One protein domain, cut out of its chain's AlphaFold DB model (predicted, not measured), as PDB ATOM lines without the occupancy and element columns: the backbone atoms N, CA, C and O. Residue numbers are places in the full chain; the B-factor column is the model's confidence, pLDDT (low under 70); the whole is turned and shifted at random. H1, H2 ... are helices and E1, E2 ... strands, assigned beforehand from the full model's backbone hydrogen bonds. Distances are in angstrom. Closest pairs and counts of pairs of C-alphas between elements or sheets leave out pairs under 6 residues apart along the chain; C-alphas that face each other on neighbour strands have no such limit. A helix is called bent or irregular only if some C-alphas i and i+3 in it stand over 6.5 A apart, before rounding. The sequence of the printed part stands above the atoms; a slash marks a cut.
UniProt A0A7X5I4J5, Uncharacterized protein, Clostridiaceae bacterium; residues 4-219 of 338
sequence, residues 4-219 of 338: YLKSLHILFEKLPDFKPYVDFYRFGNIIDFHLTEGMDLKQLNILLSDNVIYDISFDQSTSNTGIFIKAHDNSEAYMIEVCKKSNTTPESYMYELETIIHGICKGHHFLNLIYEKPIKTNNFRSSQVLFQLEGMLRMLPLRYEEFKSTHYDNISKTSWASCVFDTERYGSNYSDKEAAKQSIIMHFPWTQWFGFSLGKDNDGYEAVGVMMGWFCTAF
ATOM      1  N   TYR A   4      81.924  80.487  85.839       88.88
ATOM      2  CA  TYR A   4      81.141  79.667  86.761       88.88
ATOM      3  C   TYR A   4      81.207  80.283  88.149       88.88
ATOM      4  O   TYR A   4      82.193  80.931  88.492       88.88
ATOM      5  N   LEU A   5      80.168  80.072  88.941       90.44
ATOM      6  CA  LEU A   5      80.019  80.710  90.232       90.44
ATOM      7  C   LEU A   5      79.516  79.713  91.265       90.44
ATOM      8  O   LEU A   5      78.643  78.891  90.975       90.44
ATOM      9  N   LYS A   6      80.050  79.824  92.473       93.00
ATOM     10  CA  LYS A   6      79.628  79.055  93.638       93.00
ATOM     11  C   LYS A   6      79.540  79.985  94.829       93.00
ATOM     12  O   LYS A   6      80.403  80.836  94.994       93.00
ATOM     13  N   SER A   7      78.499  79.828  95.636       94.38
ATOM     14  CA  SER A   7      78.273  80.632  96.828       94.38
ATOM     15  C   SER A   7      77.717  79.782  97.957       94.38
ATOM     16  O   SER A   7      76.763  79.036  97.753       94.38
ATOM     17  N   LEU A   8      78.295  79.908  99.146       95.50
ATOM     18  CA  LEU A   8      77.698  79.474 100.401       95.50
ATOM     19  C   LEU A   8      77.271  80.715 101.164       95.50
ATOM     20  O   LEU A   8      78.123  81.519 101.526       95.50
ATOM     21  N   HIS A   9      75.982  80.823 101.446       95.81
ATOM     22  CA  HIS A   9      75.408  81.814 102.345       95.81
ATOM     23  C   HIS A   9      75.059  81.136 103.673       95.81
ATOM     24  O   HIS A   9      74.443  80.073 103.664       95.81
ATOM     25  N   ILE A  10      75.440  81.731 104.802       96.81
ATOM     26  CA  ILE A  10      75.097  81.254 106.145       96.81
ATOM     27  C   ILE A  10      74.537  82.405 106.975       96.81
ATOM     28  O   ILE A  10      75.112  83.492 106.991       96.81
ATOM     29  N   LEU A  11      73.462  82.120 107.707       97.31
ATOM     30  CA  LEU A  11      72.866  82.989 108.714       97.31
ATOM     31  C   LEU A  11      73.223  82.491 110.113       97.31
ATOM     32  O   LEU A  11      73.166  81.290 110.392       97.31
ATOM     33  N   PHE A  12      73.537  83.420 111.009       97.50
ATOM     34  CA  PHE A  12      73.922  83.149 112.387       97.50
ATOM     35  C   PHE A  12      73.033  83.904 113.375       97.50
ATOM     36  O   PHE A  12      72.549  85.005 113.111       97.50
ATOM     37  N   GLU A  13      72.861  83.332 114.564       96.88
ATOM     38  CA  GLU A  13      72.322  84.061 115.705       96.88
ATOM     39  C   GLU A  13      73.214  85.265 116.018       96.88
ATOM     40  O   GLU A  13      74.444  85.170 116.034       96.88
ATOM     41  N   LYS A  14      72.595  86.414 116.300       94.56
ATOM     42  CA  LYS A  14      73.341  87.599 116.724       94.56
ATOM     43  C   LYS A  14      74.014  87.341 118.065       94.56
ATOM     44  O   LYS A  14      73.389  86.848 119.003       94.56
ATOM     45  N   LEU A  15      75.277  87.740 118.170       90.56
ATOM     46  CA  LEU A  15      75.994  87.697 119.437       90.56
ATOM     47  C   LEU A  15      75.482  88.829 120.349       90.56
ATOM     48  O   LEU A  15      75.550  89.992 119.949       90.56
ATOM     49  N   PRO A  16      74.979  88.527 121.562       86.75
ATOM     50  CA  PRO A  16      74.324  89.523 122.416       86.75
ATOM     51  C   PRO A  16      75.262  90.647 122.881       86.75
ATOM     52  O   PRO A  16      74.813  91.777 123.039       86.75
ATOM     53  N   ASP A  17      76.559  90.358 123.024       88.12
ATOM     54  CA  ASP A  17      77.588  91.305 123.473       88.12
ATOM     55  C   ASP A  17      78.697  91.487 122.421       88.12
ATOM     56  O   ASP A  17      79.881  91.526 122.761       88.12
ATOM     57  N   PHE A  18      78.331  91.542 121.133       89.56
ATOM     58  CA  PHE A  18      79.301  91.687 120.046       89.56
ATOM     59  C   PHE A  18      80.129  92.969 120.186       89.56
ATOM     60  O   PHE A  18      79.593  94.082 120.170       89.56
ATOM     61  N   LYS A  19      81.453  92.820 120.256       83.12
ATOM     62  CA  LYS A  19      82.402  93.929 120.184       83.12
ATOM     63  C   LYS A  19      83.087  93.933 118.818       83.12
ATOM     64  O   LYS A  19      83.898  93.040 118.549       83.12
ATOM     65  N   PRO A  20      82.830  94.954 117.979       77.62
ATOM     66  CA  PRO A  20      83.557  95.148 116.730       77.62
ATOM     67  C   PRO A  20      85.070  95.064 116.941       77.62
ATOM     68  O   PRO A  20      85.576  95.523 117.965       77.62
ATOM     69  N   TYR A  21      85.787  94.477 115.980       77.44
ATOM     70  CA  TYR A  21      87.254  94.313 115.984       77.44
ATOM     71  C   TYR A  21      87.850  93.406 117.074       77.44
ATOM     72  O   TYR A  21      88.991  92.985 116.930       77.44
ATOM     73  N   VAL A  22      87.096  93.056 118.120       71.94
ATOM     74  CA  VAL A  22      87.481  92.044 119.123       71.94
ATOM     75  C   VAL A  22      86.885  90.695 118.755       71.94
ATOM     76  O   VAL A  22      87.585  89.692 118.670       71.94
ATOM     77  N   ASP A  23      85.580  90.681 118.499       83.94
ATOM     78  CA  ASP A  23      84.806  89.471 118.249       83.94
ATOM     79  C   ASP A  23      84.668  89.177 116.747       83.94
ATOM     80  O   ASP A  23      83.806  88.400 116.347       83.94
ATOM     81  N   PHE A  24      85.519  89.765 115.895       84.56
ATOM     82  CA  PHE A  24      85.426  89.657 114.430       84.56
ATOM     83  C   PHE A  24      85.456  88.208 113.913       84.56
ATOM     84  O   PHE A  24      84.915  87.937 112.845       84.56
ATOM     85  N   TYR A  25      86.057  87.285 114.668       84.38
ATOM     86  CA  TYR A  25      86.147  85.859 114.345       84.38
ATOM     87  C   TYR A  25      85.027  85.018 114.982       84.38
ATOM     88  O   TYR A  25      84.911  83.825 114.705       84.38
ATOM     89  N   ARG A  26      84.208  85.597 115.868       88.44
ATOM     90  CA  ARG A  26      83.153  84.873 116.584       88.44
ATOM     91  C   ARG A  26      81.842  84.986 115.823       88.44
ATOM     92  O   ARG A  26      81.371  86.085 115.551       88.44
ATOM     93  N   PHE A  27      81.237  83.841 115.545       93.38
ATOM     94  CA  PHE A  27      79.912  83.726 114.944       93.38
ATOM     95  C   PHE A  27      78.967  83.075 115.956       93.38
ATOM     96  O   PHE A  27      79.412  82.293 116.802       93.38
ATOM     97  N   GLY A  28      77.679  83.419 115.901       94.44
ATOM     98  CA  GLY A  28      76.657  82.740 116.699       94.44
ATOM     99  C   GLY A  28      76.357  81.332 116.188       94.44
ATOM    100  O   GLY A  28      77.039  80.807 115.305       94.44
ATOM    101  N   ASN A  29      75.312  80.707 116.734       96.06
ATOM    102  CA  ASN A  29      74.852  79.426 116.205       96.06
ATOM    103  C   ASN A  29      74.310  79.608 114.786       96.06
ATOM    104  O   ASN A  29      73.698  80.630 114.480       96.06
ATOM    105  N   ILE A  30      74.519  78.609 113.932       97.19
ATOM    106  CA  ILE A  30      73.966  78.612 112.576       97.19
ATOM    107  C   ILE A  30      72.441  78.523 112.673       97.19
ATOM    108  O   ILE A  30      71.914  77.582 113.268       97.19
ATOM    109  N   ILE A  31      71.757  79.486 112.064       96.94
ATOM    110  CA  ILE A  31      70.302  79.479 111.885       96.94
ATOM    111  C   ILE A  31      69.959  78.719 110.607       96.94
ATOM    112  O   ILE A  31      69.082  77.860 110.612       96.94
ATOM    113  N   ASP A  32      70.653  79.047 109.517       95.88
ATOM    114  CA  ASP A  32      70.364  78.521 108.187       95.88
ATOM    115  C   ASP A  32      71.596  78.616 107.279       95.88
ATOM    116  O   ASP A  32      72.495  79.426 107.523       95.88
ATOM    117  N   PHE A  33      71.639  77.815 106.217       94.94
ATOM    118  CA  PHE A  33      72.659  77.925 105.181       94.94
ATOM    119  C   PHE A  33      72.149  77.471 103.814       94.94
ATOM    120  O   PHE A  33      71.355  76.544 103.688       94.94
ATOM    121  N   HIS A  34      72.665  78.108 102.766       93.38
ATOM    122  CA  HIS A  34      72.292  77.845 101.385       93.38
ATOM    123  C   HIS A  34      73.537  77.771 100.511       93.38
ATOM    124  O   HIS A  34      74.300  78.732 100.415       93.38
ATOM    125  N   LEU A  35      73.716  76.637  99.833       92.12
ATOM    126  CA  LEU A  35      74.729  76.479  98.798       92.12
ATOM    127  C   LEU A  35      74.083  76.688  97.427       92.12
ATOM    128  O   LEU A  35      73.118  76.010  97.080       92.12
ATOM    129  N   THR A  36      74.623  77.618  96.650       90.00
ATOM    130  CA  THR A  36      74.165  77.928  95.295       90.00
ATOM    131  C   THR A  36      75.318  77.768  94.316       90.00
ATOM    132  O   THR A  36      76.411  78.283  94.539       90.00
ATOM    133  N   GLU A  37      75.064  77.087  93.205       87.44
ATOM    134  CA  GLU A  37      75.997  76.952  92.089       87.44
ATOM    135  C   GLU A  37      75.294  77.416  90.812       87.44
ATOM    136  O   GLU A  37      74.121  77.111  90.591       87.44
ATOM    137  N   GLY A  38      75.990  78.185  89.978       80.19
ATOM    138  CA  GLY A  38      75.377  78.810  88.812       80.19
ATOM    139  C   GLY A  38      76.379  79.249  87.753       80.19
ATOM    140  O   GLY A  38      77.596  79.233  87.943       80.19
ATOM    141  N   MET A  39      75.852  79.641  86.597       70.38
ATOM    142  CA  MET A  39      76.638  80.186  85.486       70.38
ATOM    143  C   MET A  39      76.464  81.699  85.313       70.38
ATOM    144  O   MET A  39      77.099  82.273  84.426       70.38
ATOM    145  N   ASP A  40      75.592  82.331  86.110       66.38
ATOM    146  CA  ASP A  40      75.351  83.771  86.082       66.38
ATOM    147  C   ASP A  40      74.786  84.349  87.395       66.38
ATOM    148  O   ASP A  40      74.323  83.616  88.268       66.38
ATOM    149  N   LEU A  41      74.805  85.686  87.509       60.84
ATOM    150  CA  LEU A  41      74.235  86.445  88.634       60.84
ATOM    151  C   LEU A  41      72.729  86.257  88.816       60.84
ATOM    152  O   LEU A  41      72.247  86.378  89.929       60.84
ATOM    153  N   LYS A  42      71.960  86.010  87.750       62.69
ATOM    154  CA  LYS A  42      70.502  85.838  87.878       62.69
ATOM    155  C   LYS A  42      70.158  84.493  88.518       62.69
ATOM    156  O   LYS A  42      69.093  84.354  89.107       62.69
ATOM    157  N   GLN A  43      71.047  83.517  88.371       65.62
ATOM    158  CA  GLN A  43      70.974  82.202  88.998       65.62
ATOM    159  C   GLN A  43      71.507  82.230  90.432       65.62
ATOM    160  O   GLN A  43      71.051  81.455  91.269       65.62
ATOM    161  N   LEU A  44      72.440  83.134  90.733       64.88
ATOM    162  CA  LEU A  44      72.891  83.390  92.094       64.88
ATOM    163  C   LEU A  44      71.937  84.363  92.757       64.88
ATOM    164  O   LEU A  44      72.094  85.575  92.667       64.88
ATOM    165  N   ASN A  45      70.975  83.827  93.488       69.12
ATOM    166  CA  ASN A  45      70.166  84.620  94.402       69.12
ATOM    167  C   ASN A  45      70.995  85.057  95.637       69.12
ATOM    168  O   ASN A  45      70.589  84.823  96.771       69.12
ATOM    169  N   ILE A  46      72.194  85.621  95.422       81.75
ATOM    170  CA  ILE A  46      73.003  86.249  96.469       81.75
ATOM    171  C   ILE A  46      72.383  87.616  96.715       81.75
ATOM    172  O   ILE A  46      72.621  88.566  95.972       81.75
ATOM    173  N   LEU A  47      71.559  87.680  97.749       85.75
ATOM    174  CA  LEU A  47      70.958  88.909  98.233       85.75
ATOM    175  C   LEU A  47      71.545  89.180  99.608       85.75
ATOM    176  O   LEU A  47      71.413  88.345 100.507       85.75
ATOM    177  N   LEU A  48      72.226  90.316  99.730       92.81
ATOM    178  CA  LEU A  48      72.648  90.843 101.016       92.81
ATOM    179  C   LEU A  48      71.417  91.405 101.738       92.81
ATOM    180  O   LEU A  48      70.507  91.956 101.115       92.81
ATOM    181  N   SER A  49      71.373  91.241 103.053       93.19
ATOM    182  CA  SER A  49      70.335  91.798 103.910       93.19
ATOM    183  C   SER A  49      70.356  93.336 103.911       93.19
ATOM    184  O   SER A  49      71.396  93.996 104.010       93.19
ATOM    185  N   ASP A  50      69.171  93.941 103.832       91.88
ATOM    186  CA  ASP A  50      69.020  95.395 103.902       91.88
ATOM    187  C   ASP A  50      69.402  95.940 105.287       91.88
ATOM    188  O   ASP A  50      69.160  95.314 106.318       91.88
ATOM    189  N   ASN A  51      69.924  97.170 105.322       89.75
ATOM    190  CA  ASN A  51      70.334  97.878 106.548       89.75
ATOM    191  C   ASN A  51      71.443  97.182 107.360       89.75
ATOM    192  O   ASN A  51      71.625  97.485 108.543       89.75
ATOM    193  N   VAL A  52      72.197  96.282 106.734       94.44
ATOM    194  CA  VAL A  52      73.393  95.663 107.306       94.44
ATOM    195  C   VAL A  52      74.644  96.325 106.725       94.44
ATOM    196  O   VAL A  52      74.684  96.719 105.558       94.44
ATOM    197  N   ILE A  53      75.661  96.486 107.571       94.88
ATOM    198  CA  ILE A  53      76.999  96.932 107.169       94.88
ATOM    199  C   ILE A  53      77.861  95.690 106.980       94.88
ATOM    200  O   ILE A  53      77.857  94.815 107.846       94.88
ATOM    201  N   TYR A  54      78.622  95.638 105.893       97.69
ATOM    202  CA  TYR A  54      79.427  94.479 105.520       97.69
ATOM    203  C   TYR A  54      80.925  94.752 105.547       97.69
ATOM    204  O   TYR A  54      81.381  95.880 105.380       97.69
ATOM    205  N   ASP A  55      81.694  93.681 105.684       97.62
ATOM    206  CA  ASP A  55      83.108  93.620 105.335       97.62
ATOM    207  C   ASP A  55      83.259  92.698 104.117       97.62
ATOM    208  O   ASP A  55      82.554  91.688 104.019       97.62
ATOM    209  N   ILE A  56      84.173  93.019 103.199       98.31
ATOM    210  CA  ILE A  56      84.474  92.196 102.020       98.31
ATOM    211  C   ILE A  56      85.977  91.948 101.887       98.31
ATOM    212  O   ILE A  56      86.789  92.853 102.091       98.31
ATOM    213  N   SER A  57      86.353  90.727 101.514       98.19
ATOM    214  CA  SER A  57      87.726  90.380 101.175       98.19
ATOM    215  C   SER A  57      87.855  89.617  99.863       98.19
ATOM    216  O   SER A  57      86.921  88.953  99.409       98.19
ATOM    217  N   PHE A  58      89.046  89.711  99.272       97.88
ATOM    218  CA  PHE A  58      89.377  89.116  97.985       97.88
ATOM    219  C   PHE A  58      90.678  88.317  98.044       97.88
ATOM    220  O   PHE A  58      91.714  88.826  98.480       97.88
ATOM    221  N   ASP A  59      90.616  87.096  97.519       94.94
ATOM    222  CA  ASP A  59      91.775  86.359  97.021       94.94
ATOM    223  C   ASP A  59      91.693  86.319  95.489       94.94
ATOM    224  O   ASP A  59      91.034  85.467  94.879       94.94
ATOM    225  N   GLN A  60      92.253  87.349  94.849       92.25
ATOM    226  CA  GLN A  60      92.158  87.515  93.404       92.25
ATOM    227  C   GLN A  60      93.140  86.610  92.656       92.25
ATOM    228  O   GLN A  60      94.355  86.667  92.840       92.25
ATOM    229  N   SER A  61      92.615  85.850  91.698       89.62
ATOM    230  CA  SER A  61      93.417  85.007  90.815       89.62
ATOM    231  C   SER A  61      92.921  85.043  89.372       89.62
ATOM    232  O   SER A  61      91.772  85.355  89.060       89.62
ATOM    233  N   THR A  62      93.838  84.754  88.446       87.44
ATOM    234  CA  THR A  62      93.611  84.868  86.993       87.44
ATOM    235  C   THR A  62      92.621  83.842  86.430       87.44
ATOM    236  O   THR A  62      92.227  83.943  85.261       87.44
ATOM    237  N   SER A  63      92.267  82.834  87.229       87.56
ATOM    238  CA  SER A  63      91.409  81.713  86.832       87.56
ATOM    239  C   SER A  63      90.269  81.425  87.799       87.56
ATOM    240  O   SER A  63      89.259  80.889  87.361       87.56
ATOM    241  N   ASN A  64      90.424  81.738  89.079       91.94
ATOM    242  CA  ASN A  64      89.395  81.564  90.091       91.94
ATOM    243  C   ASN A  64      89.617  82.652  91.140       91.94
ATOM    244  O   ASN A  64      90.755  82.931  91.483       91.94
ATOM    245  N   THR A  65      88.586  83.383  91.532       94.94
ATOM    246  CA  THR A  65      88.703  84.454  92.529       94.94
ATOM    247  C   THR A  65      87.803  84.128  93.694       94.94
ATOM    248  O   THR A  65      86.596  83.961  93.508       94.94
ATOM    249  N   GLY A  66      88.407  84.041  94.874       96.69
ATOM    250  CA  GLY A  66      87.697  83.934  96.132       96.69
ATOM    251  C   GLY A  66      87.202  85.299  96.580       96.69
ATOM    252  O   GLY A  66      87.941  86.286  96.539       96.69
ATOM    253  N   ILE A  67      85.952  85.354  97.016       97.75
ATOM    254  CA  ILE A  67      85.343  86.532  97.621       97.75
ATOM    255  C   ILE A  67      84.695  86.076  98.919       97.75
ATOM    256  O   ILE A  67      83.913  85.123  98.928       97.75
ATOM    257  N   PHE A  68      85.001  86.757 100.015       98.25
ATOM    258  CA  PHE A  68      84.338  86.524 101.287       98.25
ATOM    259  C   PHE A  68      83.655  87.807 101.746       98.25
ATOM    260  O   PHE A  68      84.281  88.860 101.814       98.25
ATOM    261  N   ILE A  69      82.360  87.726 102.034       98.19
ATOM    262  CA  ILE A  69      81.556  88.837 102.549       98.19
ATOM    263  C   ILE A  69      80.992  88.402 103.892       98.19
ATOM    264  O   ILE A  69      80.502  87.286 104.019       98.19
ATOM    265  N   LYS A  70      81.017  89.271 104.895       97.62
ATOM    266  CA  LYS A  70      80.313  89.022 106.156       97.62
ATOM    267  C   LYS A  70      79.641  90.286 106.649       97.62
ATOM    268  O   LYS A  70      80.163  91.379 106.426       97.62
ATOM    269  N   ALA A  71      78.527  90.146 107.357       97.31
ATOM    270  CA  ALA A  71      78.032  91.257 108.150       97.31
ATOM    271  C   ALA A  71      79.098  91.673 109.168       97.31
ATOM    272  O   ALA A  71      79.842  90.848 109.712       97.31
ATOM    273  N   HIS A  72      79.181  92.970 109.435       94.25
ATOM    274  CA  HIS A  72      80.137  93.509 110.386       94.25
ATOM    275  C   HIS A  72      79.881  92.976 111.806       94.25
ATOM    276  O   HIS A  72      80.833  92.783 112.554       94.25
ATOM    277  N   ASP A  73      78.621  92.661 112.137       94.31
ATOM    278  CA  ASP A  73      78.180  92.034 113.393       94.31
ATOM    279  C   ASP A  73      78.209  90.491 113.378       94.31
ATOM    280  O   ASP A  73      77.742  89.857 114.325       94.31
ATOM    281  N   ASN A  74      78.743  89.887 112.310       95.56
ATOM    282  CA  ASN A  74      78.846  88.440 112.104       95.56
ATOM    283  C   ASN A  74      77.500  87.684 112.103       95.56
ATOM    284  O   ASN A  74      77.474  86.473 112.327       95.56
ATOM    285  N   SER A  75      76.386  88.369 111.827       96.50
ATOM    286  CA  SER A  75      75.059  87.739 111.720       96.50
ATOM    287  C   SER A  75      74.826  86.971 110.415       96.50
ATOM    288  O   SER A  75      73.938  86.125 110.351       96.50
ATOM    289  N   GLU A  76      75.641  87.201 109.388       96.56
ATOM    290  CA  GLU A  76      75.606  86.453 108.130       96.56
ATOM    291  C   GLU A  76      76.981  86.455 107.450       96.56
ATOM    292  O   GLU A  76      77.806  87.350 107.674       96.56
ATOM    293  N   ALA A  77      77.233  85.444 106.619       97.56
ATOM    294  CA  ALA A  77      78.464  85.318 105.854       97.56
ATOM    295  C   ALA A  77      78.235  84.648 104.495       97.56
ATOM    296  O   ALA A  77      77.384  83.770 104.351       97.56
ATOM    297  N   TYR A  78      79.046  85.036 103.514       97.38
ATOM    298  CA  TYR A  78      79.039  84.535 102.150       97.38
ATOM    299  C   TYR A  78      80.457  84.154 101.735       97.38
ATOM    300  O   TYR A  78      81.342  85.006 101.698       97.38
ATOM    301  N   MET A  79      80.669  82.889 101.380       97.19
ATOM    302  CA  MET A  79      81.873  82.438 100.677       97.19
ATOM    303  C   MET A  79      81.530  82.270  99.208       97.19
ATOM    304  O   MET A  79      80.598  81.538  98.890       97.19
ATOM    305  N   ILE A  80      82.263  82.932  98.321       95.56
ATOM    306  CA  ILE A  80      81.953  82.974  96.895       95.56
ATOM    307  C   ILE A  80      83.216  82.655  96.096       95.56
ATOM    308  O   ILE A  80      84.297  83.155  96.390       95.56
ATOM    309  N   GLU A  81      83.066  81.852  95.050       94.62
ATOM    310  CA  GLU A  81      84.097  81.635  94.040       94.62
ATOM    311  C   GLU A  81      83.583  82.030  92.664       94.62
ATOM    312  O   GLU A  81      82.505  81.607  92.237       94.62
ATOM    313  N   VAL A  82      84.391  82.820  91.959       93.25
ATOM    314  CA  VAL A  82      84.175  83.206  90.567       93.25
ATOM    315  C   VAL A  82      85.239  82.526  89.719       93.25
ATOM    316  O   VAL A  82      86.394  82.935  89.713       93.25
ATOM    317  N   CYS A  83      84.866  81.478  88.993       92.06
ATOM    318  CA  CYS A  83      85.780  80.669  88.198       92.06
ATOM    319  C   CYS A  83      85.673  81.014  86.712       92.06
ATOM    320  O   CYS A  83      84.594  81.097  86.137       92.06
ATOM    321  N   LYS A  84      86.808  81.185  86.049       90.38
ATOM    322  CA  LYS A  84      86.914  81.514  84.631       90.38
ATOM    323  C   LYS A  84      86.671  80.282  83.748       90.38
ATOM    324  O   LYS A  84      87.347  79.265  83.891       90.38
ATOM    325  N   LYS A  85      85.783  80.380  82.749       87.75
ATOM    326  CA  LYS A  85      85.592  79.325  81.731       87.75
ATOM    327  C   LYS A  85      86.814  79.171  80.825       87.75
ATOM    328  O   LYS A  85      87.538  80.130  80.539       87.75
ATOM    329  N   SER A  86      87.000  77.957  80.305       77.75
ATOM    330  CA  SER A  86      87.981  77.697  79.252       77.75
ATOM    331  C   SER A  86      87.706  78.609  78.047       77.75
ATOM    332  O   SER A  86      86.567  78.765  77.617       77.75
ATOM    333  N   ASN A  87      88.763  79.238  77.524       81.81
ATOM    334  CA  ASN A  87      88.754  80.205  76.410       81.81
ATOM    335  C   ASN A  87      88.262  81.633  76.711       81.81
ATOM    336  O   ASN A  87      88.233  82.462  75.803       81.81
ATOM    337  N   THR A  88      87.947  81.973  77.961       85.88
ATOM    338  CA  THR A  88      87.682  83.369  78.346       85.88
ATOM    339  C   THR A  88      88.972  84.208  78.298       85.88
ATOM    340  O   THR A  88      90.034  83.767  78.751       85.88
ATOM    341  N   THR A  89      88.915  85.438  77.783       89.44
ATOM    342  CA  THR A  89      90.054  86.373  77.845       89.44
ATOM    343  C   THR A  89      90.194  86.960  79.257       89.44
ATOM    344  O   THR A  89      89.202  87.053  79.981       89.44
ATOM    345  N   PRO A  90      91.403  87.333  79.714       87.81
ATOM    346  CA  PRO A  90      91.570  88.018  80.997       87.81
ATOM    347  C   PRO A  90      90.679  89.258  81.145       87.81
ATOM    348  O   PRO A  90      90.091  89.461  82.198       87.81
ATOM    349  N   GLU A  91      90.520  90.041  80.081       90.06
ATOM    350  CA  GLU A  91      89.724  91.269  80.067       90.06
ATOM    351  C   GLU A  91      88.233  90.983  80.263       90.06
ATOM    352  O   GLU A  91      87.586  91.635  81.080       90.06
ATOM    353  N   SER A  92      87.691  89.972  79.572       90.81
ATOM    354  CA  SER A  92      86.301  89.551  79.766       90.81
ATOM    355  C   SER A  92      86.068  88.997  81.168       90.81
ATOM    356  O   SER A  92      85.030  89.274  81.757       90.81
ATOM    357  N   TYR A  93      87.034  88.255  81.719       91.12
ATOM    358  CA  TYR A  93      86.953  87.760  83.092       91.12
ATOM    359  C   TYR A  93      86.921  88.904  84.113       91.12
ATOM    360  O   TYR A  93      86.044  88.919  84.967       91.12
ATOM    361  N   MET A  94      87.823  89.886  83.996       92.00
ATOM    362  CA  MET A  94      87.855  91.053  84.889       92.00
ATOM    363  C   MET A  94      86.563  91.869  84.815       92.00
ATOM    364  O   MET A  94      86.022  92.251  85.846       92.00
ATOM    365  N   TYR A  95      86.042  92.094  83.608       91.69
ATOM    366  CA  TYR A  95      84.783  92.813  83.424       91.69
ATOM    367  C   TYR A  95      83.592  92.076  84.057       91.69
ATOM    368  O   TYR A  95      82.771  92.692  84.739       91.69
ATOM    369  N   GLU A  96      83.482  90.759  83.846       90.88
ATOM    370  CA  GLU A  96      82.411  89.965  84.457       90.88
ATOM    371  C   GLU A  96      82.559  89.903  85.986       90.88
ATOM    372  O   GLU A  96      81.559  90.044  86.690       90.88
ATOM    373  N   LEU A  97      83.786  89.780  86.506       93.00
ATOM    374  CA  LEU A  97      84.077  89.823  87.940       93.00
ATOM    375  C   LEU A  97      83.667  91.166  88.565       93.00
ATOM    376  O   LEU A  97      82.944  91.171  89.557       93.00
ATOM    377  N   GLU A  98      84.058  92.299  87.973       94.12
ATOM    378  CA  GLU A  98      83.649  93.635  88.438       94.12
ATOM    379  C   GLU A  98      82.120  93.786  88.418       94.12
ATOM    380  O   GLU A  98      81.525  94.267  89.382       94.12
ATOM    381  N   THR A  99      81.472  93.303  87.353       91.75
ATOM    382  CA  THR A  99      80.007  93.329  87.218       91.75
ATOM    383  C   THR A  99      79.320  92.517  88.318       91.75
ATOM    384  O   THR A  99      78.279  92.934  88.821       91.75
ATOM    385  N   ILE A 100      79.891  91.374  88.708       91.75
ATOM    386  CA  ILE A 100      79.397  90.556  89.823       91.75
ATOM    387  C   ILE A 100      79.552  91.257  91.150       91.75
ATOM    388  O   ILE A 100      78.589  91.316  91.908       91.75
ATOM    389  N   ILE A 101      80.741  91.790  91.419       94.38
ATOM    390  CA  ILE A 101      81.019  92.487  92.670       94.38
ATOM    391  C   ILE A 101      80.042  93.651  92.817       94.38
ATOM    392  O   ILE A 101      79.340  93.724  93.822       94.38
ATOM    393  N   HIS A 102      79.908  94.489  91.786       93.88
ATOM    394  CA  HIS A 102      78.920  95.563  91.776       93.88
ATOM    395  C   HIS A 102      77.495  95.023  91.958       93.88
ATOM    396  O   HIS A 102      76.750  95.524  92.787       93.88
ATOM    397  N   GLY A 103      77.109  93.976  91.223       92.31
ATOM    398  CA  GLY A 103      75.767  93.395  91.297       92.31
ATOM    399  C   GLY A 103      75.380  92.898  92.692       92.31
ATOM    400  O   GLY A 103      74.248  93.123  93.104       92.31
ATOM    401  N   ILE A 104      76.313  92.267  93.410       93.31
ATOM    402  CA  ILE A 104      76.116  91.774  94.782       93.31
ATOM    403  C   ILE A 104      76.100  92.931  95.788       93.31
ATOM    404  O   ILE A 104      75.312  92.925  96.728       93.31
ATOM    405  N   CYS A 105      76.980  93.915  95.610       94.75
ATOM    406  CA  CYS A 105      77.237  94.952  96.612       94.75
ATOM    407  C   CYS A 105      76.331  96.183  96.465       94.75
ATOM    408  O   CYS A 105      76.221  96.992  97.389       94.75
ATOM    409  N   LYS A 106      75.681  96.346  95.310       93.94
ATOM    410  CA  LYS A 106      74.874  97.520  94.979       93.94
ATOM    411  C   LYS A 106      73.772  97.759  96.009       93.94
ATOM    412  O   LYS A 106      72.876  96.941  96.172       93.94
ATOM    413  N   GLY A 107      73.787  98.950  96.604       92.56
ATOM    414  CA  GLY A 107      72.785  99.384  97.583       92.56
ATOM    415  C   GLY A 107      73.130  99.058  99.037       92.56
ATOM    416  O   GLY A 107      72.415  99.512  99.926       92.56
ATOM    417  N   HIS A 108      74.234  98.352  99.287       95.38
ATOM    418  CA  HIS A 108      74.708  98.018 100.631       95.38
ATOM    419  C   HIS A 108      75.949  98.838 101.005       95.38
ATOM    420  O   HIS A 108      76.631  99.393 100.145       95.38
ATOM    421  N   HIS A 109      76.234  98.937 102.304       94.00
ATOM    422  CA  HIS A 109      77.384  99.680 102.813       94.00
ATOM    423  C   HIS A 109      78.492  98.734 103.259       94.00
ATOM    424  O   HIS A 109      78.257  97.841 104.072       94.00
ATOM    425  N   PHE A 110      79.711  98.987 102.785       95.38
ATOM    426  CA  PHE A 110      80.892  98.224 103.176       95.38
ATOM    427  C   PHE A 110      81.816  99.069 104.051       95.38
ATOM    428  O   PHE A 110      82.178 100.192 103.688       95.38
ATOM    429  N   LEU A 111      82.215  98.530 105.199       92.44
ATOM    430  CA  LEU A 111      83.149  99.178 106.111       92.44
ATOM    431  C   LEU A 111      84.597  98.902 105.712       92.44
ATOM    432  O   LEU A 111      85.382  99.845 105.628       92.44
ATOM    433  N   ASN A 112      84.928  97.643 105.416       93.56
ATOM    434  CA  ASN A 112      86.271  97.225 105.021       93.56
ATOM    435  C   ASN A 112      86.261  96.489 103.673       93.56
ATOM    436  O   ASN A 112      85.397  95.647 103.431       93.56
ATOM    437  N   LEU A 113      87.250  96.789 102.828       96.31
ATOM    438  CA  LEU A 113      87.578  96.069 101.598       96.31
ATOM    439  C   LEU A 113      89.039  95.641 101.660       96.31
ATOM    440  O   LEU A 113      89.942  96.472 101.553       96.31
ATOM    441  N   ILE A 114      89.269  94.343 101.823       95.62
ATOM    442  CA  ILE A 114      90.605  93.787 102.047       95.62
ATOM    443  C   ILE A 114      90.997  92.865 100.897       95.62
ATOM    444  O   ILE A 114      90.200  92.049 100.455       95.62
ATOM    445  N   TYR A 115      92.228  92.931 100.410       95.56
ATOM    446  CA  TYR A 115      92.683  91.999  99.374       95.56
ATOM    447  C   TYR A 115      94.090  91.463  99.640       95.56
ATOM    448  O   TYR A 115      94.904  92.110 100.310       95.56
ATOM    449  N   GLU A 116      94.398  90.272  99.123       92.38
ATOM    450  CA  GLU A 116      95.768  89.757  99.166       92.38
ATOM    451  C   GLU A 116      96.678  90.610  98.270       92.38
ATOM    452  O   GLU A 116      96.381  90.866  97.106       92.38
ATOM    453  N   LYS A 117      97.829  91.054  98.771       89.19
ATOM    454  CA  LYS A 117      98.794  91.810  97.969       89.19
ATOM    455  C   LYS A 117      99.413  90.909  96.888       89.19
ATOM    456  O   LYS A 117     100.081  89.935  97.242       89.19
ATOM    457  N   PRO A 118      99.297  91.243  95.587       86.06
ATOM    458  CA  PRO A 118      99.843  90.403  94.530       86.06
ATOM    459  C   PRO A 118     101.375  90.328  94.591       86.06
ATOM    460  O   PRO A 118     102.074  91.326  94.796       86.06
ATOM    461  N   ILE A 119     101.907  89.128  94.357       77.38
ATOM    462  CA  ILE A 119     103.348  88.856  94.324       77.38
ATOM    463  C   ILE A 119     103.795  88.712  92.865       77.38
ATOM    464  O   ILE A 119     103.103  88.127  92.031       77.38
ATOM    465  N   LYS A 120     104.988  89.227  92.538       72.25
ATOM    466  CA  LYS A 120     105.610  88.965  91.234       72.25
ATOM    467  C   LYS A 120     105.944  87.478  91.130       72.25
ATOM    468  O   LYS A 120     106.796  86.983  91.862       72.25
ATOM    469  N   THR A 121     105.297  86.780  90.205       67.12
ATOM    470  CA  THR A 121     105.601  85.379  89.893       67.12
ATOM    471  C   THR A 121     106.574  85.292  88.716       67.12
ATOM    472  O   THR A 121     106.725  86.240  87.943       67.12
ATOM    473  N   ASN A 122     107.196  84.124  88.528       63.97
ATOM    474  CA  ASN A 122     108.074  83.860  87.379       63.97
ATOM    475  C   ASN A 122     107.343  83.974  86.025       63.97
ATOM    476  O   ASN A 122     107.984  84.134  84.988       63.97
ATOM    477  N   ASN A 123     106.006  83.917  86.017       73.50
ATOM    478  CA  ASN A 123     105.203  84.144  84.825       73.50
ATOM    479  C   ASN A 123     104.782  85.619  84.740       73.50
ATOM    480  O   ASN A 123     103.864  86.077  85.431       73.50
ATOM    481  N   PHE A 124     105.445  86.366  83.854       70.44
ATOM    482  CA  PHE A 124     105.197  87.795  83.653       70.44
ATOM    483  C   PHE A 124     103.733  88.092  83.291       70.44
ATOM    484  O   PHE A 124     103.150  89.041  83.813       70.44
ATOM    485  N   ARG A 125     103.111  87.248  82.456       67.94
ATOM    486  CA  ARG A 125     101.733  87.455  81.987       67.94
ATOM    487  C   ARG A 125     100.712  87.244  83.102       67.94
ATOM    488  O   ARG A 125      99.804  88.056  83.243       67.94
ATOM    489  N   SER A 126     100.874  86.200  83.914       73.25
ATOM    490  CA  SER A 126     100.008  85.977  85.082       73.25
ATOM    491  C   SER A 126     100.160  87.100  86.106       73.25
ATOM    492  O   SER A 126      99.161  87.606  86.605       73.25
ATOM    493  N   SER A 127     101.394  87.554  86.351       80.94
ATOM    494  CA  SER A 127     101.655  88.680  87.256       80.94
ATOM    495  C   SER A 127     100.977  89.963  86.772       80.94
ATOM    496  O   SER A 127     100.353  90.658  87.565       80.94
ATOM    497  N   GLN A 128     101.034  90.262  85.470       85.56
ATOM    498  CA  GLN A 128     100.378  91.439  84.898       85.56
ATOM    499  C   GLN A 128      98.857  91.418  85.113       85.56
ATOM    500  O   GLN A 128      98.295  92.436  85.507       85.56
ATOM    501  N   VAL A 129      98.206  90.269  84.908       86.38
ATOM    502  CA  VAL A 129      96.757  90.129  85.139       86.38
ATOM    503  C   VAL A 129      96.417  90.285  86.626       86.38
ATOM    504  O   VAL A 129      95.434  90.942  86.948       86.38
ATOM    505  N   LEU A 130      97.239  89.762  87.541       89.56
ATOM    506  CA  LEU A 130      97.040  89.953  88.986       89.56
ATOM    507  C   LEU A 130      97.130  91.429  89.403       89.56
ATOM    508  O   LEU A 130      96.293  91.897  90.168       89.56
ATOM    509  N   PHE A 131      98.089  92.188  88.859       90.75
ATOM    510  CA  PHE A 131      98.172  93.635  89.104       90.75
ATOM    511  C   PHE A 131      97.003  94.409  88.475       90.75
ATOM    512  O   PHE A 131      96.579  95.428  89.014       90.75
ATOM    513  N   GLN A 132      96.459  93.945  87.345       92.50
ATOM    514  CA  GLN A 132      95.243  94.525  86.765       92.50
ATOM    515  C   GLN A 132      94.009  94.249  87.634       92.50
ATOM    516  O   GLN A 132      93.210  95.162  87.834       92.50
ATOM    517  N   LEU A 133      93.884  93.040  88.192       93.38
ATOM    518  CA  LEU A 133      92.837  92.687  89.156       93.38
ATOM    519  C   LEU A 133      92.943  93.536  90.430       93.38
ATOM    520  O   LEU A 133      91.945  94.105  90.860       93.38
ATOM    521  N   GLU A 134      94.147  93.709  90.984       93.62
ATOM    522  CA  GLU A 134      94.376  94.652  92.088       93.62
ATOM    523  C   GLU A 134      93.942  96.073  91.697       93.62
ATOM    524  O   GLU A 134      93.232  96.742  92.444       93.62
ATOM    525  N   GLY A 135      94.341  96.538  90.509       92.44
ATOM    526  CA  GLY A 135      93.939  97.842  89.989       92.44
ATOM    527  C   GLY A 135      92.419  98.002  89.920       92.44
ATOM    528  O   GLY A 135      91.903  99.036  90.331       92.44
ATOM    529  N   MET A 136      91.698  96.977  89.462       94.75
ATOM    530  CA  MET A 136      90.233  96.948  89.443       94.75
ATOM    531  C   MET A 136      89.651  97.072  90.859       94.75
ATOM    532  O   MET A 136      88.821  97.950  91.081       94.75
ATOM    533  N   LEU A 137      90.124  96.272  91.825       94.50
ATOM    534  CA  LEU A 137      89.654  96.323  93.219       94.50
ATOM    535  C   LEU A 137      89.874  97.704  93.852       94.50
ATOM    536  O   LEU A 137      88.969  98.266  94.465       94.50
ATOM    537  N   ARG A 138      91.047  98.307  93.630       91.50
ATOM    538  CA  ARG A 138      91.380  99.655  94.125       91.50
ATOM    539  C   ARG A 138      90.525 100.762  93.511       91.50
ATOM    540  O   ARG A 138      90.428 101.843  94.087       91.50
ATOM    541  N   MET A 139      89.928 100.520  92.346       91.88
ATOM    542  CA  MET A 139      89.038 101.476  91.690       91.88
ATOM    543  C   MET A 139      87.586 101.365  92.159       91.88
ATOM    544  O   MET A 139      86.826 102.295  91.894       91.88
ATOM    545  N   LEU A 140      87.191 100.297  92.867       93.06
ATOM    546  CA  LEU A 140      85.812 100.127  93.338       93.06
ATOM    547  C   LEU A 140      85.329 101.313  94.201       93.06
ATOM    548  O   LEU A 140      84.287 101.872  93.854       93.06
ATOM    549  N   PRO A 141      86.092 101.809  95.206       90.44
ATOM    550  CA  PRO A 141      85.690 102.977  96.007       90.44
ATOM    551  C   PRO A 141      85.525 104.273  95.206       90.44
ATOM    552  O   PRO A 141      84.835 105.194  95.635       90.44
ATOM    553  N   LEU A 142      86.177 104.367  94.042       89.62
ATOM    554  CA  LEU A 142      86.111 105.534  93.162       89.62
ATOM    555  C   LEU A 142      84.978 105.437  92.133       89.62
ATOM    556  O   LEU A 142      84.572 106.458  91.581       89.62
ATOM    557  N   ARG A 143      84.509 104.222  91.827       92.62
ATOM    558  CA  ARG A 143      83.522 103.952  90.769       92.62
ATOM    559  C   ARG A 143      82.110 103.755  91.301       92.62
ATOM    560  O   ARG A 143      81.159 104.080  90.592       92.62
ATOM    561  N   TYR A 144      81.980 103.218  92.507       94.69
ATOM    562  CA  TYR A 144      80.722 102.692  93.012       94.69
ATOM    563  C   TYR A 144      80.383 103.275  94.386       94.69
ATOM    564  O   TYR A 144      81.231 103.348  95.275       94.69
ATOM    565  N   GLU A 145      79.131 103.707  94.554       92.38
ATOM    566  CA  GLU A 145      78.689 104.426  95.757       92.38
ATOM    567  C   GLU A 145      78.706 103.521  96.998       92.38
ATOM    568  O   GLU A 145      79.049 103.995  98.080       92.38
ATOM    569  N   GLU A 146      78.435 102.217  96.843       92.81
ATOM    570  CA  GLU A 146      78.497 101.218  97.924       92.81
ATOM    571  C   GLU A 146      79.869 101.135  98.622       92.81
ATOM    572  O   GLU A 146      79.943 100.744  99.789       92.81
ATOM    573  N   PHE A 147      80.944 101.558  97.941       92.06
ATOM    574  CA  PHE A 147      82.321 101.482  98.437       92.06
ATOM    575  C   PHE A 147      82.934 102.833  98.835       92.06
ATOM    576  O   PHE A 147      84.096 102.911  99.228       92.06
ATOM    577  N   LYS A 148      82.189 103.934  98.718       87.56
ATOM    578  CA  LYS A 148      82.752 105.294  98.789       87.56
ATOM    579  C   LYS A 148      83.359 105.661 100.143       87.56
ATOM    580  O   LYS A 148      84.301 106.447 100.212       87.56
ATOM    581  N   SER A 149      82.803 105.113 101.220       84.50
ATOM    582  CA  SER A 149      83.289 105.282 102.593       84.50
ATOM    583  C   SER A 149      84.088 104.080 103.095       84.50
ATOM    584  O   SER A 149      84.430 104.031 104.275       84.50
ATOM    585  N   THR A 150      84.344 103.096 102.236       88.56
ATOM    586  CA  THR A 150      84.988 101.849 102.628       88.56
ATOM    587  C   THR A 150      86.470 102.071 102.882       88.56
ATOM    588  O   THR A 150      87.188 102.648 102.061       88.56
ATOM    589  N   HIS A 151      86.948 101.579 104.021       85.06
ATOM    590  CA  HIS A 151      88.370 101.460 104.278       85.06
ATOM    591  C   HIS A 151      88.933 100.349 103.391       85.06
ATOM    592  O   HIS A 151      88.577  99.183 103.549       85.06
ATOM    593  N   TYR A 152      89.786 100.711 102.434       88.12
ATOM    594  CA  TYR A 152      90.462  99.736 101.588       88.12
ATOM    595  C   TYR A 152      91.886  99.501 102.099       88.12
ATOM    596  O   TYR A 152      92.625 100.456 102.350       88.12
ATOM    597  N   ASP A 153      92.281  98.239 102.225       87.75
ATOM    598  CA  ASP A 153      93.635  97.854 102.630       87.75
ATOM    599  C   ASP A 153      94.020  96.493 102.023       87.75
ATOM    600  O   ASP A 153      93.222  95.825 101.366       87.75
ATOM    601  N   ASN A 154      95.274  96.085 102.199       89.31
ATOM    602  CA  ASN A 154      95.805  94.824 101.702       89.31
ATOM    603  C   ASN A 154      96.577  94.063 102.783       89.31
ATOM    604  O   ASN A 154      96.946  94.601 103.827       89.31
ATOM    605  N   ILE A 155      96.827  92.781 102.537       83.19
ATOM    606  CA  ILE A 155      97.670  91.944 103.392       83.19
ATOM    607  C   ILE A 155      98.506  90.991 102.541       83.19
ATOM    608  O   ILE A 155      98.060  90.513 101.504       83.19
ATOM    609  N   SER A 156      99.750  90.727 102.944       84.69
ATOM    610  CA  SER A 156     100.588  89.748 102.241       84.69
ATOM    611  C   SER A 156     100.181  88.318 102.600       84.69
ATOM    612  O   SER A 156      99.766  88.075 103.736       84.69
ATOM    613  N   LYS A 157     100.389  87.368 101.677       83.00
ATOM    614  CA  LYS A 157     100.136  85.943 101.934       83.00
ATOM    615  C   LYS A 157     100.797  85.450 103.211       83.00
ATOM    616  O   LYS A 157     100.153  84.858 104.065       83.00
ATOM    617  N   THR A 158     102.084  85.752 103.366       78.62
ATOM    618  CA  THR A 158     102.866  85.359 104.540       78.62
ATOM    619  C   THR A 158     102.267  85.905 105.836       78.62
ATOM    620  O   THR A 158     102.224  85.184 106.826       78.62
ATOM    621  N   SER A 159     101.777  87.149 105.824       75.88
ATOM    622  CA  SER A 159     101.218  87.802 107.012       75.88
ATOM    623  C   SER A 159      99.898  87.178 107.459       75.88
ATOM    624  O   SER A 159      99.745  86.869 108.637       75.88
ATOM    625  N   TRP A 160      98.940  86.974 106.549       77.88
ATOM    626  CA  TRP A 160      97.663  86.381 106.958       77.88
ATOM    627  C   TRP A 160      97.826  84.887 107.265       77.88
ATOM    628  O   TRP A 160      97.276  84.403 108.255       77.88
ATOM    629  N   ALA A 161      98.660  84.179 106.496       78.19
ATOM    630  CA  ALA A 161      98.971  82.772 106.722       78.19
ATOM    631  C   ALA A 161      99.570  82.539 108.113       78.19
ATOM    632  O   ALA A 161      99.156  81.610 108.794       78.19
ATOM    633  N   SER A 162     100.478  83.400 108.592       72.81
ATOM    634  CA  SER A 162     101.070  83.238 109.930       72.81
ATOM    635  C   SER A 162     100.065  83.320 111.082       72.81
ATOM    636  O   SER A 162     100.361  82.844 112.173       72.81
ATOM    637  N   CYS A 163      98.897  83.924 110.857       72.00
ATOM    638  CA  CYS A 163      97.862  84.079 111.878       72.00
ATOM    639  C   CYS A 163      96.758  83.024 111.777       72.00
ATOM    640  O   CYS A 163      96.077  82.766 112.765       72.00
ATOM    641  N   VAL A 164      96.541  82.476 110.581       70.75
ATOM    642  CA  VAL A 164      95.410  81.583 110.283       70.75
ATOM    643  C   VAL A 164      95.865  80.133 110.086       70.75
ATOM    644  O   VAL A 164      95.051  79.224 110.212       70.75
ATOM    645  N   PHE A 165      97.142  79.886 109.771       75.88
ATOM    646  CA  PHE A 165      97.664  78.537 109.556       75.88
ATOM    647  C   PHE A 165      98.198  77.927 110.845       75.88
ATOM    648  O   PHE A 165      99.131  78.449 111.457       75.88
ATOM    649  N   ASP A 166      97.693  76.740 111.172       70.00
ATOM    650  CA  ASP A 166      98.320  75.852 112.147       70.00
ATOM    651  C   ASP A 166      99.391  75.010 111.432       70.00
ATOM    652  O   ASP A 166      99.165  73.885 110.965       70.00
ATOM    653  N   THR A 167     100.574  75.610 111.271       61.81
ATOM    654  CA  THR A 167     101.713  74.988 110.581       61.81
ATOM    655  C   THR A 167     102.260  73.773 111.327       61.81
ATOM    656  O   THR A 167     102.763  72.853 110.681       61.81
ATOM    657  N   GLU A 168     102.114  73.716 112.654       62.94
ATOM    658  CA  GLU A 168     102.549  72.575 113.465       62.94
ATOM    659  C   GLU A 168     101.688  71.336 113.200       62.94
ATOM    660  O   GLU A 168     102.207  70.221 113.108       62.94
ATOM    661  N   ARG A 169     100.375  71.522 113.025       63.44
ATOM    662  CA  ARG A 169      99.432  70.417 112.830       63.44
ATOM    663  C   ARG A 169      99.307  69.954 111.380       63.44
ATOM    664  O   ARG A 169      99.115  68.757 111.146       63.44
ATOM    665  N   TYR A 170      99.404  70.866 110.412       63.12
ATOM    666  CA  TYR A 170      99.112  70.563 109.002       63.12
ATOM    667  C   TYR A 170     100.302  70.723 108.047       63.12
ATOM    668  O   TYR A 170     100.250  70.189 106.939       63.12
ATOM    669  N   GLY A 171     101.392  71.382 108.461       57.84
ATOM    670  CA  GLY A 171     102.493  71.768 107.567       57.84
ATOM    671  C   GLY A 171     103.323  70.616 106.986       57.84
ATOM    672  O   GLY A 171     103.996  70.804 105.979       57.84
ATOM    673  N   SER A 172     103.285  69.418 107.579       61.72
ATOM    674  CA  SER A 172     104.062  68.258 107.109       61.72
ATOM    675  C   SER A 172     103.266  67.259 106.262       61.72
ATOM    676  O   SER A 172     103.863  66.502 105.500       61.72
ATOM    677  N   ASN A 173     101.933  67.256 106.373       63.41
ATOM    678  CA  ASN A 173     101.071  66.222 105.779       63.41
ATOM    679  C   ASN A 173     100.226  66.718 104.596       63.41
ATOM    680  O   ASN A 173      99.619  65.905 103.900       63.41
ATOM    681  N   TYR A 174     100.176  68.030 104.366       68.00
ATOM    682  CA  TYR A 174      99.335  68.654 103.349       68.00
ATOM    683  C   TYR A 174     100.142  69.629 102.493       68.00
ATOM    684  O   TYR A 174     101.150  70.173 102.933       68.00
ATOM    685  N   SER A 175      99.692  69.864 101.258       78.56
ATOM    686  CA  SER A 175     100.171  71.014 100.487       78.56
ATOM    687  C   SER A 175      99.717  72.309 101.165       78.56
ATOM    688  O   SER A 175      98.656  72.320 101.788       78.56
ATOM    689  N   ASP A 176     100.454  73.410 100.991       75.62
ATOM    690  CA  ASP A 176     100.132  74.711 101.609       75.62
ATOM    691  C   ASP A 176      98.658  75.118 101.433       75.62
ATOM    692  O   ASP A 176      98.029  75.621 102.359       75.62
ATOM    693  N   LYS A 177      98.075  74.846 100.258       80.12
ATOM    694  CA  LYS A 177      96.679  75.188  99.933       80.12
ATOM    695  C   LYS A 177      95.645  74.299 100.616       80.12
ATOM    696  O   LYS A 177      94.551  74.757 100.945       80.12
ATOM    697  N   GLU A 178      95.956  73.021 100.803       84.69
ATOM    698  CA  GLU A 178      95.067  72.130 101.548       84.69
ATOM    699  C   GLU A 178      95.221  72.370 103.053       84.69
ATOM    700  O   GLU A 178      94.225  72.425 103.763       84.69
ATOM    701  N   ALA A 179      96.441  72.634 103.531       82.12
ATOM    702  CA  ALA A 179      96.695  73.055 104.906       82.12
ATOM    703  C   ALA A 179      95.934  74.348 105.255       82.12
ATOM    704  O   ALA A 179      95.330  74.430 106.327       82.12
ATOM    705  N   ALA A 180      95.896  75.317 104.332       83.69
ATOM    706  CA  ALA A 180      95.113  76.543 104.466       83.69
ATOM    707  C   ALA A 180      93.625  76.244 104.682       83.69
ATOM    708  O   ALA A 180      93.035  76.675 105.673       83.69
ATOM    709  N   LYS A 181      93.036  75.441 103.790       89.56
ATOM    710  CA  LYS A 181      91.638  75.015 103.883       89.56
ATOM    711  C   LYS A 181      91.341  74.306 105.206       89.56
ATOM    712  O   LYS A 181      90.370  74.652 105.871       89.56
ATOM    713  N   GLN A 182      92.164  73.334 105.598       87.62
ATOM    714  CA  GLN A 182      91.953  72.573 106.834       87.62
ATOM    715  C   GLN A 182      92.062  73.461 108.082       87.62
ATOM    716  O   GLN A 182      91.246  73.329 108.992       87.62
ATOM    717  N   SER A 183      93.007  74.407 108.103       87.12
ATOM    718  CA  SER A 183      93.145  75.370 109.206       87.12
ATOM    719  C   SER A 183      91.925  76.292 109.300       87.12
ATOM    720  O   SER A 183      91.392  76.519 110.384       87.12
ATOM    721  N   ILE A 184      91.408  76.760 108.162       89.44
ATOM    722  CA  ILE A 184      90.195  77.588 108.126       89.44
ATOM    723  C   ILE A 184      88.972  76.799 108.595       89.44
ATOM    724  O   ILE A 184      88.209  77.314 109.404       89.44
ATOM    725  N   ILE A 185      88.800  75.549 108.156       90.81
ATOM    726  CA  ILE A 185      87.709  74.681 108.630       90.81
ATOM    727  C   ILE A 185      87.815  74.445 110.136       90.81
ATOM    728  O   ILE A 185      86.807  74.435 110.833       90.81
ATOM    729  N   MET A 186      89.023  74.290 110.666       86.25
ATOM    730  CA  MET A 186      89.219  74.137 112.100       86.25
ATOM    731  C   MET A 186      88.789  75.389 112.878       86.25
ATOM    732  O   MET A 186      88.068  75.269 113.869       86.25
ATOM    733  N   HIS A 187      89.233  76.573 112.451       82.81
ATOM    734  CA  HIS A 187      88.906  77.830 113.129       82.81
ATOM    735  C   HIS A 187      87.444  78.247 112.927       82.81
ATOM    736  O   HIS A 187      86.824  78.803 113.833       82.81
ATOM    737  N   PHE A 188      86.883  77.935 111.761       89.38
ATOM    738  CA  PHE A 188      85.539  78.302 111.338       89.38
ATOM    739  C   PHE A 188      84.817  77.067 110.775       89.38
ATOM    740  O   PHE A 188      84.684  76.936 109.554       89.38
ATOM    741  N   PRO A 189      84.311  76.155 111.633       91.56
ATOM    742  CA  PRO A 189      83.734  74.876 111.195       91.56
ATOM    743  C   PRO A 189      82.595  74.995 110.188       91.56
ATOM    744  O   PRO A 189      82.407  74.110 109.360       91.56
ATOM    745  N   TRP A 190      81.856  76.104 110.202       94.19
ATOM    746  CA  TRP A 190      80.794  76.371 109.234       94.19
ATOM    747  C   TRP A 190      81.308  76.462 107.785       94.19
ATOM    748  O   TRP A 190      80.555  76.181 106.856       94.19
ATOM    749  N   THR A 191      82.589  76.771 107.566       95.19
ATOM    750  CA  THR A 191      83.182  76.840 106.217       95.19
ATOM    751  C   THR A 191      83.227  75.475 105.526       95.19
ATOM    752  O   THR A 191      83.254  75.413 104.298       95.19
ATOM    753  N   GLN A 192      83.150  74.364 106.275       95.00
ATOM    754  CA  GLN A 192      83.135  73.012 105.702       95.00
ATOM    755  C   GLN A 192      81.964  72.790 104.732       95.00
ATOM    756  O   GLN A 192      82.077  71.997 103.798       95.00
ATOM    757  N   TRP A 193      80.852  73.514 104.927       94.31
ATOM    758  CA  TRP A 193      79.665  73.438 104.074       94.31
ATOM    759  C   TRP A 193      79.907  73.996 102.668       94.31
ATOM    760  O   TRP A 193      79.150  73.683 101.752       94.31
ATOM    761  N   PHE A 194      80.988  74.759 102.460       94.12
ATOM    762  CA  PHE A 194      81.396  75.204 101.128       94.12
ATOM    763  C   PHE A 194      81.863  74.010 100.280       94.12
ATOM    764  O   PHE A 194      81.639  73.946  99.068       94.12
ATOM    765  N   GLY A 195      82.467  73.009 100.929       90.69
ATOM    766  CA  GLY A 195      82.870  71.758 100.306       90.69
ATOM    767  C   GLY A 195      84.068  71.924  99.370       90.69
ATOM    768  O   GLY A 195      85.186  72.218  99.814       90.69
ATOM    769  N   PHE A 196      83.856  71.650  98.082       86.06
ATOM    770  CA  PHE A 196      84.887  71.681  97.038       86.06
ATOM    771  C   PHE A 196      85.008  73.061  96.370       86.06
ATOM    772  O   PHE A 196      84.016  73.781  96.279       86.06
ATOM    773  N   SER A 197      86.197  73.391  95.865       86.38
ATOM    774  CA  SER A 197      86.431  74.591  95.049       86.38
ATOM    775  C   SER A 197      86.079  74.350  93.576       86.38
ATOM    776  O   SER A 197      86.298  73.254  93.053       86.38
ATOM    777  N   LEU A 198      85.551  75.371  92.892       84.38
ATOM    778  CA  LEU A 198      85.373  75.370  91.433       84.38
ATOM    779  C   LEU A 198      86.709  75.441  90.677       84.38
ATOM    780  O   LEU A 198      86.787  75.058  89.504       84.38
ATOM    781  N   GLY A 199      87.742  75.982  91.319       79.38
ATOM    782  CA  GLY A 199      89.104  76.052  90.816       79.38
ATOM    783  C   GLY A 199      89.951  74.851  91.242       79.38
ATOM    784  O   GLY A 199      89.524  73.959  91.968       79.38
ATOM    785  N   LYS A 200      91.212  74.837  90.795       74.56
ATOM    786  CA  LYS A 200      92.222  73.928  91.374       74.56
ATOM    787  C   LYS A 200      92.623  74.338  92.790       74.56
ATOM    788  O   LYS A 200      93.179  73.530  93.525       74.56
ATOM    789  N   ASP A 201      92.378  75.600  93.109       78.25
ATOM    790  CA  ASP A 201      92.861  76.288  94.285       78.25
ATOM    791  C   ASP A 201      91.670  76.649  95.174       78.25
ATOM    792  O   ASP A 201      90.590  76.964  94.676       78.25
ATOM    793  N   ASN A 202      91.844  76.549  96.491       87.75
ATOM    794  CA  ASN A 202      90.790  76.759  97.485       87.75
ATOM    795  C   ASN A 202      90.560  78.264  97.749       87.75
ATOM    796  O   ASN A 202      90.511  78.681  98.906       87.75
ATOM    797  N   ASP A 203      90.445  79.072  96.693       91.81
ATOM    798  CA  ASP A 203      90.494  80.540  96.771       91.81
ATOM    799  C   ASP A 203      89.332  81.104  97.613       91.81
ATOM    800  O   ASP A 203      89.502  82.076  98.346       91.81
ATOM    801  N   GLY A 204      88.161  80.448  97.617       93.38
ATOM    802  CA  GLY A 204      87.059  80.810  98.517       93.38
ATOM    803  C   GLY A 204      87.418  80.694 100.005       93.38
ATOM    804  O   GLY A 204      86.967  81.505 100.813       93.38
ATOM    805  N   TYR A 205      88.262  79.725 100.377       94.50
ATOM    806  CA  TYR A 205      88.810  79.620 101.732       94.50
ATOM    807  C   TYR A 205      89.915  80.663 101.944       94.50
ATOM    808  O   TYR A 205      89.889  81.371 102.946       94.50
ATOM    809  N   GLU A 206      90.857  80.820 101.009       93.75
ATOM    810  CA  GLU A 206      91.931  81.819 101.146       93.75
ATOM    811  C   GLU A 206      91.367  83.244 101.328       93.75
ATOM    812  O   GLU A 206      91.865  83.976 102.179       93.75
ATOM    813  N   ALA A 207      90.247  83.601 100.685       96.69
ATOM    814  CA  ALA A 207      89.552  84.871 100.927       96.69
ATOM    815  C   ALA A 207      89.078  85.044 102.389       96.69
ATOM    816  O   ALA A 207      89.196  86.141 102.949       96.69
ATOM    817  N   VAL A 208      88.608  83.975 103.049       96.31
ATOM    818  CA  VAL A 208      88.329  83.977 104.502       96.31
ATOM    819  C   VAL A 208      89.623  84.228 105.277       96.31
ATOM    820  O   VAL A 208      89.653  85.067 106.177       96.31
ATOM    821  N   GLY A 209      90.708  83.549 104.897       93.25
ATOM    822  CA  GLY A 209      92.036  83.730 105.483       93.25
ATOM    823  C   GLY A 209      92.546  85.170 105.385       93.25
ATOM    824  O   GLY A 209      93.008  85.720 106.383       93.25
ATOM    825  N   VAL A 210      92.376  85.814 104.228       95.19
ATOM    826  CA  VAL A 210      92.713  87.224 103.987       95.19
ATOM    827  C   VAL A 210      91.962  88.140 104.953       95.19
ATOM    828  O   VAL A 210      92.590  88.968 105.611       95.19
ATOM    829  N   MET A 211      90.639  87.978 105.087       94.94
ATOM    830  CA  MET A 211      89.826  88.790 106.004       94.94
ATOM    831  C   MET A 211      90.271  88.599 107.456       94.94
ATOM    832  O   MET A 211      90.572  89.562 108.160       94.94
ATOM    833  N   MET A 212      90.314  87.345 107.909       91.50
ATOM    834  CA  MET A 212      90.555  87.020 109.314       91.50
ATOM    835  C   MET A 212      91.987  87.353 109.719       91.50
ATOM    836  O   MET A 212      92.205  87.979 110.753       91.50
ATOM    837  N   GLY A 213      92.962  87.026 108.872       85.94
ATOM    838  CA  GLY A 213      94.348  87.412 109.088       85.94
ATOM    839  C   GLY A 213      94.539  88.927 109.052       85.94
ATOM    840  O   GLY A 213      95.346  89.450 109.821       85.94
ATOM    841  N   TRP A 214      93.775  89.664 108.236       86.00
ATOM    842  CA  TRP A 214      93.811  91.125 108.270       86.00
ATOM    843  C   TRP A 214      93.334  91.662 109.613       86.00
ATOM    844  O   TRP A 214      94.069  92.435 110.214       86.00
ATOM    845  N   PHE A 215      92.191  91.207 110.133       81.44
ATOM    846  CA  PHE A 215      91.725  91.634 111.454       81.44
ATOM    847  C   PHE A 215      92.711  91.252 112.572       81.44
ATOM    848  O   PHE A 215      93.062  92.119 113.371       81.44
ATOM    849  N   CYS A 216      93.241  90.021 112.581       78.06
ATOM    850  CA  CYS A 216      94.251  89.578 113.558       78.06
ATOM    851  C   CYS A 216      95.505  90.466 113.577       78.06
ATOM    852  O   CYS A 216      96.118  90.665 114.621       78.06
ATOM    853  N   THR A 217      95.915  90.969 112.411       70.50
ATOM    854  CA  THR A 217      97.133  91.785 112.254       70.50
ATOM    855  C   THR A 217      96.861  93.284 112.264       70.50
ATOM    856  O   THR A 217      97.798  94.077 112.306       70.50
ATOM    857  N   ALA A 218      95.596  93.698 112.180       67.19
ATOM    858  CA  ALA A 218      95.185  95.094 112.196       67.19
ATOM    859  C   ALA A 218      94.675  95.539 113.565       67.19
ATOM    860  O   ALA A 218      94.704  96.737 113.815       67.19
ATOM    861  N   PHE A 219      94.255  94.628 114.450       65.62
ATOM    862  CA  PHE A 219      93.701  94.976 115.759       65.62
ATOM    863  C   PHE A 219      94.242  94.104 116.888       65.62
ATOM    864  O   PHE A 219      94.480  92.909 116.724       65.62
TER     865      PHE A 219
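This is residues 4 to 219 of the 338 residues of an uncharacterized protein of Clostridiaceae bacterium (UniProt A0A7X5I4J5). A twisted seven-stranded sheet lies between two layers of helices: H1 and H2 run along one face, while H7 crosses the other with the short H6. H5, with H3 and H4, packs beyond H7, and H4 lies farthest out. The 216 printed residues have seven named helices and seven named strands, in the order E1 E2 E3 E4 E5 H1 E6 H2 E7 H3 H4 H5 H6 H7, class mixed. The sheet is mixed, in the order E2 E1 E5 E4 E3 E6 E7; the whole is compact, radius of gyration of the C-alphas 16.2 A, spans 48 by 45 by 31 A.

E1, residues 4 to 12, and E2, residues 30 to 38, form an antiparallel hairpin, with N 7 and O 36 within hydrogen-bond range at 2.8 A. E3, residues 53 to 59, E4, residues 64 to 71, and E5, residues 76 to 84, form a meander of two hairpins, each strand the antiparallel neighbour of the one before (N 57 to O 68 and N 67 to O 80, 2.8 A each). E5 is also antiparallel to E1, with N 8 to O 79 at 2.8 A. E6, residues 109 to 116, is parallel to E3, N 56 to O 112 at 2.9 A, and to E7, residues 151 to 155, N 113 to O 151 at 2.8 A. H1, residues 90 to 105, has a height over the sheet of 9.3 A; E5, H1, E6 is a split strand-helix-strand unit, E4 and E3 between its strands, and E6, H2, E7, with H2 at residues 124 to 143, an unsplit one, both crossovers right-handed. H2 touches H1 with residues 129 to 136 alone, closest C-alphas Met 94 and Leu 133, 6.8 A, at a shallow tilt of 31 degrees. On the opposite face H7, residues 203 to 218, runs across the strands, 69 degrees to E6 on the local plane; H6, residues 189 to 194, is on the same face as H7. The hub H5, residues 176 to 187, touches H7 at Lys 181 and Tyr 205, closest C-alphas 5.8 A, H3, residues 157 to 164, at Ser 183 and Val 164, 6.7 A, H4, residues 167 to 170, at Ala 179 and Tyr 170, 5.4 A, and H6 only just and only at the corner, 3 pairs within 8 A. Every O i to N i+4 pair is within range in H1 and H5, but 14 of 16 in H2, 3 of 4 in H3, 11 of 12 in H7 and 0 of 2 in H6, where 3 of 3 O i to N i+3 pairs are; H4 is too short.

E1 begins at C-alpha 4, (81.141, 79.667, 86.761), and is 26.9 A long; E5 is 26.5 A. H2 is 28.0 A, only just irregular, with C-alphas 138 and 141 6.9 A apart. H7, 21.7 A, ends at C-alpha 218, (95.185, 95.094, 112.196).

The farthest C-alphas, Asp 17 and Asn 87, are 49.6 A apart. The printed part has no cut; E1 to E2 and E2 to E3 are long links. Mean pLDDT of the printed part is 87.1; residues 40 to 45, 121 to 122, 125, 167 to 174 and 218 to 219 are under 70.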